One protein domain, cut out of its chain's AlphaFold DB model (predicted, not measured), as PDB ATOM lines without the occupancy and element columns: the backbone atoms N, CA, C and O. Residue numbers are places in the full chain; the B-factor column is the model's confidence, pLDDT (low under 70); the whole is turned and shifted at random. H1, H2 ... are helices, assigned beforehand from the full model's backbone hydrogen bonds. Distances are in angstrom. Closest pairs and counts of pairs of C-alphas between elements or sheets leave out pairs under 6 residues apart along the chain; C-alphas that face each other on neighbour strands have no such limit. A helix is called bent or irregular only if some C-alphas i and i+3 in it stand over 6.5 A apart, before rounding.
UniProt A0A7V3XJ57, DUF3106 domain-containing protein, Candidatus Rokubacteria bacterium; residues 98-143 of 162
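What this domain is: This is residues 98 to 143 of the 162 residues of the protein "DUF3106 domain-containing protein" of Candidatus Rokubacteria bacterium (UniProt A0A7V3XJ57). Three helices end to end make a flat, open C: the longest, H1, forms one arm, H2 the back and H3 the other arm, with a corner at each of the two tight links. The middle of the C is empty, and H1 and H3 stand apart, with H1's residues 98 to 109 and H3's residues 137 to 142 standing free. The printed part has 46 residues with three named helices, in the order H1, H2, H3, and no named strand, and its class is all helix. It is loose, with a radius of gyration of the C-alphas of 12.2 A, and spans 30 by 28 by 10 A.

Where its parts are: H1 is the longest helix, residues 98 to 112, and measures 21.3 A from first to last C-alpha. It begins at C-alpha 98, printed at (277.388, 234.903, 249.211), and ends at C-alpha 112, at (266.914, 224.392, 233.951). H2 holds residues 115 to 127 and is 18.4 A long, beginning at C-alpha 115 at (267.203, 215.006, 231.925). H3 holds residues 130 to 142 and is 18.1 A long, ending at C-alpha 142 at (289.172, 229.240, 245.210). No helix is bent or irregular.

How they stand to each other: H1 and H2 are close but not clearly touching, with 1 pair of C-alphas within 8 A. Their closest C-alphas, those of Trp 110 and Arg 118, are 7.4 A apart. The lines of H1 and H2 stand at a steep tilt of 59 degrees, and the two run opposite ways. H2 and H3 are also close but not clearly touching, with 1 pair of C-alphas within 8 A. Their closest C-alphas, those of Trp 125 and Arg 133, are 7.7 A apart. The lines of H2 and H3 stand at a steep tilt of 66 degrees, and they too run opposite ways. The centres of H1 and H2 are 17.7 A apart, and those of H2 and H3 17.2 A. H1 and H3 are apart. In H1, H2 and H3 every backbone O i to N i+4 pair is within hydrogen-bond range.

The domain as a whole: The outline is flat. The two C-alphas farthest apart are those of Glu 98 and Arg 127, at 29.9 A, while the first and last printed C-alphas, those of Glu 98 and Met 143, are 12.0 A apart. The printed part has no cut. The links from H1 to H2 and from H2 to H3 are both tight, with 2 residues each. Residues 137 to 143, of which 137 to 142 belong to H3, stand free. The mean pLDDT of the printed part is 80.6, and residues 140 to 143 are under 70, the stretch of low confidence in this model.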
ATOM      1  N   GLU A  98     276.790 235.184 250.520       75.38
ATOM      2  CA  GLU A  98     277.388 234.903 249.211       75.38
ATOM      3  C   GLU A  98     277.394 233.398 248.919       75.38
ATOM      4  O   GLU A  98     277.146 232.955 247.797       75.38
ATOM      5  N   GLN A  99     277.674 232.572 249.930       75.81
ATOM      6  CA  GLN A  99     277.631 231.119 249.784       75.81
ATOM      7  C   GLN A  99     276.205 230.616 249.531       75.81
ATOM      8  O   GLN A  99     276.016 229.710 248.713       75.81
ATOM      9  N   ARG A 100     275.206 231.214 250.189       77.00
ATOM     10  CA  ARG A 100     273.784 230.907 249.971       77.00
ATOM     11  C   ARG A 100     273.342 231.306 248.572       77.00
ATOM     12  O   ARG A 100     272.741 230.499 247.873       77.00
ATOM     13  N   GLU A 101     273.712 232.499 248.127       77.25
ATOM     14  CA  GLU A 101     273.388 232.997 246.793       77.25
ATOM     15  C   GLU A 101     273.965 232.087 245.691       77.25
ATOM     16  O   GLU A 101     273.292 231.732 244.719       77.25
ATOM     17  N   ARG A 102     275.197 231.603 245.883       70.88
ATOM     18  CA  ARG A 102     275.815 230.605 244.997       70.88
ATOM     19  C   ARG A 102     275.057 229.284 244.976       70.88
ATOM     20  O   ARG A 102     274.914 228.692 243.904       70.88
ATOM     21  N   LEU A 103     274.617 228.798 246.137       75.56
ATOM     22  CA  LEU A 103     273.830 227.570 246.233       75.56
ATOM     23  C   LEU A 103     272.534 227.706 245.426       75.56
ATOM     24  O   LEU A 103     272.234 226.828 244.619       75.56
ATOM     25  N   THR A 104     271.830 228.829 245.584       76.88
ATOM     26  CA  THR A 104     270.600 229.140 244.845       76.88
ATOM     27  C   THR A 104     270.844 229.184 243.337       76.88
ATOM     28  O   THR A 104     270.176 228.467 242.597       76.88
ATOM     29  N   ARG A 105     271.864 229.912 242.860       76.00
ATOM     30  CA  ARG A 105     272.188 229.965 241.419       76.00
ATOM     31  C   ARG A 105     272.525 228.599 240.825       76.00
ATOM     32  O   ARG A 105     272.115 228.274 239.711       76.00
ATOM     33  N   ASN A 106     273.291 227.787 241.553       74.44
ATOM     34  CA  ASN A 106     273.625 226.434 241.111       74.44
ATOM     35  C   ASN A 106     272.373 225.555 241.029       74.44
ATOM     36  O   ASN A 106     272.230 224.774 240.086       74.44
ATOM     37  N   TRP A 107     271.471 225.697 242.000       76.88
ATOM     38  CA  TRP A 107     270.195 224.998 242.019       76.88
ATOM     39  C   TRP A 107     269.307 225.402 240.841       76.88
ATOM     40  O   TRP A 107     268.815 224.529 240.134       76.88
ATOM     41  N   GLU A 108     269.162 226.696 240.566       79.25
ATOM     42  CA  GLU A 108     268.396 227.191 239.417       79.25
ATOM     43  C   GLU A 108     268.935 226.655 238.092       79.25
ATOM     44  O   GLU A 108     268.169 226.186 237.252       79.25
ATOM     45  N   ARG A 109     270.261 226.663 237.912       77.44
ATOM     46  CA  ARG A 109     270.889 226.084 236.719       77.44
ATOM     47  C   ARG A 109     270.564 224.600 236.592       77.44
ATOM     48  O   ARG A 109     270.178 224.154 235.520       77.44
ATOM     49  N   TRP A 110     270.687 223.848 237.683       76.19
ATOM     50  CA  TRP A 110     270.342 222.429 237.702       76.19
ATOM     51  C   TRP A 110     268.868 222.185 237.350       76.19
ATOM     52  O   TRP A 110     268.552 221.253 236.610       76.19
ATOM     53  N   GLN A 111     267.963 223.036 237.842       80.56
ATOM     54  CA  GLN A 111     266.537 222.967 237.524       80.56
ATOM     55  C   GLN A 111     266.250 223.235 236.043       80.56
ATOM     56  O   GLN A 111     265.373 222.582 235.488       80.56
ATOM     57  N   ARG A 112     267.029 224.105 235.392       85.31
ATOM     58  CA  ARG A 112     266.914 224.392 233.951       85.31
ATOM     59  C   ARG A 112     267.531 223.323 233.043       85.31
ATOM     60  O   ARG A 112     267.209 223.314 231.864       85.31
ATOM     61  N   MET A 113     268.387 222.441 233.567       85.31
ATOM     62  CA  MET A 113     268.987 221.362 232.770       85.31
ATOM     63  C   MET A 113     267.956 220.310 232.348       85.31
ATOM     64  O   MET A 113     267.111 219.908 233.161       85.31
ATOM     65  N   THR A 114     268.101 219.789 231.130       91.31
ATOM     66  CA  THR A 114     267.333 218.640 230.636       91.31
ATOM     67  C   THR A 114     267.709 217.353 231.388       91.31
ATOM     68  O   THR A 114     268.764 217.273 232.036       91.31
ATOM     69  N   PRO A 115     266.859 216.309 231.358       90.00
ATOM     70  CA  PRO A 115     267.203 215.006 231.925       90.00
ATOM     71  C   PRO A 115     268.534 214.444 231.397       90.00
ATOM     72  O   PRO A 115     269.325 213.920 232.188       90.00
ATOM     73  N   GLU A 116     268.805 214.610 230.104       89.38
ATOM     74  CA  GLU A 116     270.018 214.152 229.420       89.38
ATOM     75  C   GLU A 116     271.249 214.909 229.925       89.38
ATOM     76  O   GLU A 116     272.240 214.289 230.314       89.38
ATOM     77  N   GLU A 117     271.172 216.238 230.023       83.19
ATOM     78  CA  GLU A 117     272.251 217.076 230.559       83.19
ATOM     79  C   GLU A 117     272.574 216.713 232.013       83.19
ATOM     80  O   GLU A 117     273.739 216.572 232.399       83.19
ATOM     81  N   ARG A 118     271.542 216.485 232.836       85.12
ATOM     82  CA  ARG A 118     271.727 216.027 234.221       85.12
ATOM     83  C   ARG A 118     272.393 214.657 234.266       85.12
ATOM     84  O   ARG A 118     273.230 214.421 235.142       85.12
ATOM     85  N   GLN A 119     272.022 213.745 233.371       87.06
ATOM     86  CA  GLN A 119     272.620 212.415 233.307       87.06
ATOM     87  C   GLN A 119     274.097 212.493 232.911       87.06
ATOM     88  O   GLN A 119     274.939 211.929 233.613       87.06
ATOM     89  N   GLN A 120     274.426 213.257 231.872       86.31
ATOM     90  CA  GLN A 120     275.806 213.488 231.443       86.31
ATOM     91  C   GLN A 120     276.643 214.118 232.564       86.31
ATOM     92  O   GLN A 120     277.741 213.644 232.865       86.31
ATOM     93  N   ALA A 121     276.101 215.119 233.267       83.44
ATOM     94  CA  ALA A 121     276.771 215.741 234.407       83.44
ATOM     95  C   ALA A 121     277.074 214.732 235.531       83.44
ATOM     96  O   ALA A 121     278.178 214.735 236.089       83.44
ATOM     97  N   ARG A 122     276.123 213.840 235.848       85.56
ATOM     98  CA  ARG A 122     276.317 212.767 236.842       85.56
ATOM     99  C   ARG A 122     277.357 211.752 236.391       85.56
ATOM    100  O   ARG A 122     278.192 211.347 237.195       85.56
ATOM    101  N   GLU A 123     277.311 211.322 235.136       86.94
ATOM    102  CA  GLU A 123     278.270 210.363 234.585       86.94
ATOM    103  C   GLU A 123     279.686 210.908 234.583       86.94
ATOM    104  O   GLU A 123     280.597 210.233 235.055       86.94
ATOM    105  N   ARG A 124     279.863 212.154 234.146       84.25
ATOM    106  CA  ARG A 124     281.153 212.833 234.199       84.25
ATOM    107  C   ARG A 124     281.695 212.875 235.627       84.25
ATOM    108  O   ARG A 124     282.847 212.532 235.849       84.25
ATOM    109  N   TRP A 125     280.861 213.224 236.607       83.62
ATOM    110  CA  TRP A 125     281.277 213.209 238.013       83.62
ATOM    111  C   TRP A 125     281.661 211.807 238.508       83.62
ATOM    112  O   TRP A 125     282.621 211.652 239.266       83.62
ATOM    113  N   ARG A 126     280.931 210.770 238.075       86.81
ATOM    114  CA  ARG A 126     281.241 209.369 238.403       86.81
ATOM    115  C   ARG A 126     282.576 208.914 237.815       86.81
ATOM    116  O   ARG A 126     283.292 208.217 238.523       86.81
ATOM    117  N   ARG A 127     282.908 209.338 236.592       90.38
ATOM    118  CA  ARG A 127     284.175 209.011 235.912       90.38
ATOM    119  C   ARG A 127     285.395 209.730 236.501       90.38
ATOM    120  O   ARG A 127     286.494 209.235 236.314       90.38
ATOM    121  N   MET A 128     285.207 210.838 237.227       88.19
ATOM    122  CA  MET A 128     286.325 211.552 237.858       88.19
ATOM    123  C   MET A 128     286.997 210.738 238.970       88.19
ATOM    124  O   MET A 128     286.299 210.169 239.823       88.19
ATOM    125  N   THR A 129     288.328 210.782 239.025       90.94
ATOM    126  CA  THR A 129     289.136 210.231 240.121       90.94
ATOM    127  C   THR A 129     288.927 211.018 241.429       90.94
ATOM    128  O   THR A 129     288.403 212.142 241.420       90.94
ATOM    129  N   PRO A 130     289.279 210.451 242.599       89.50
ATOM    130  CA  PRO A 130     289.243 211.179 243.869       89.50
ATOM    131  C   PRO A 130     290.014 212.508 243.834       89.50
ATOM    132  O   PRO A 130     289.508 213.511 244.352       89.50
ATOM    133  N   GLU A 131     291.170 212.521 243.175       87.25
ATOM    134  CA  GLU A 131     292.058 213.672 242.998       87.25
ATOM    135  C   GLU A 131     291.384 214.733 242.124       87.25
ATOM    136  O   GLU A 131     291.222 215.874 242.553       87.25
ATOM    137  N   GLU A 132     290.838 214.354 240.965       84.44
ATOM    138  CA  GLU A 132     290.108 215.271 240.078       84.44
ATOM    139  C   GLU A 132     288.881 215.886 240.766       84.44
ATOM    140  O   GLU A 132     288.558 217.067 240.592       84.44
ATOM    141  N   ARG A 133     288.182 215.106 241.602       83.38
ATOM    142  CA  ARG A 133     287.075 215.620 242.422       83.38
ATOM    143  C   ARG A 133     287.568 216.568 243.507       83.38
ATOM    144  O   ARG A 133     286.850 217.505 243.869       83.38
ATOM    145  N   GLN A 134     288.733 216.314 244.098       82.12
ATOM    146  CA  GLN A 134     289.338 217.216 245.072       82.12
ATOM    147  C   GLN A 134     289.743 218.531 244.412       82.12
ATOM    148  O   GLN A 134     289.314 219.582 244.885       82.12
ATOM    149  N   GLU A 135     290.425 218.483 243.275       83.06
ATOM    150  CA  GLU A 135     290.776 219.664 242.493       83.06
ATOM    151  C   GLU A 135     289.543 220.429 242.032       83.06
ATOM    152  O   GLU A 135     289.501 221.654 242.123       83.06
ATOM    153  N   ALA A 136     288.491 219.732 241.589       79.88
ATOM    154  CA  ALA A 136     287.224 220.372 241.274       79.88
ATOM    155  C   ALA A 136     286.686 221.125 242.495       79.88
ATOM    156  O   ALA A 136     286.349 222.302 242.375       79.88
ATOM    157  N   ARG A 137     286.646 220.492 243.676       76.81
ATOM    158  CA  ARG A 137     286.199 221.123 244.931       76.81
ATOM    159  C   ARG A 137     287.076 222.303 245.338       76.81
ATOM    160  O   ARG A 137     286.547 223.323 245.767       76.81
ATOM    161  N   GLU A 138     288.389 222.200 245.194       77.00
ATOM    162  CA  GLU A 138     289.325 223.279 245.508       77.00
ATOM    163  C   GLU A 138     289.217 224.437 244.533       77.00
ATOM    164  O   GLU A 138     289.158 225.584 244.961       77.00
ATOM    165  N   ARG A 139     289.086 224.155 243.239       74.00
ATOM    166  CA  ARG A 139     288.776 225.147 242.212       74.00
ATOM    167  C   ARG A 139     287.437 225.827 242.506       74.00
ATOM    168  O   ARG A 139     287.312 227.038 242.364       74.00
ATOM    169  N   TRP A 140     286.442 225.073 242.973       65.75
ATOM    170  CA  TRP A 140     285.151 225.605 243.425       65.75
ATOM    171  C   TRP A 140     285.241 226.448 244.706       65.75
ATOM    172  O   TRP A 140     284.422 227.357 244.871       65.75
ATOM    173  N   ARG A 141     286.198 226.159 245.598       68.38
ATOM    174  CA  ARG A 141     286.492 226.949 246.806       68.38
ATOM    175  C   ARG A 141     287.280 228.222 246.491       68.38
ATOM    176  O   ARG A 141     286.950 229.261 247.044       68.38
ATOM    177  N   ARG A 142     288.276 228.137 245.601       65.62
ATOM    178  CA  ARG A 142     289.172 229.240 245.210       65.62
ATOM    179  C   ARG A 142     288.501 230.299 244.347       65.62
ATOM    180  O   ARG A 142     288.884 231.455 244.416       65.62
ATOM    181  N   MET A 143     287.495 229.935 243.555       56.16
ATOM    182  CA  MET A 143     286.715 230.941 242.839       56.16
ATOM    183  C   MET A 143     285.889 231.768 243.835       56.16
ATOM    184  O   MET A 143     284.905 231.251 244.369       56.16
TER     185      MET A 143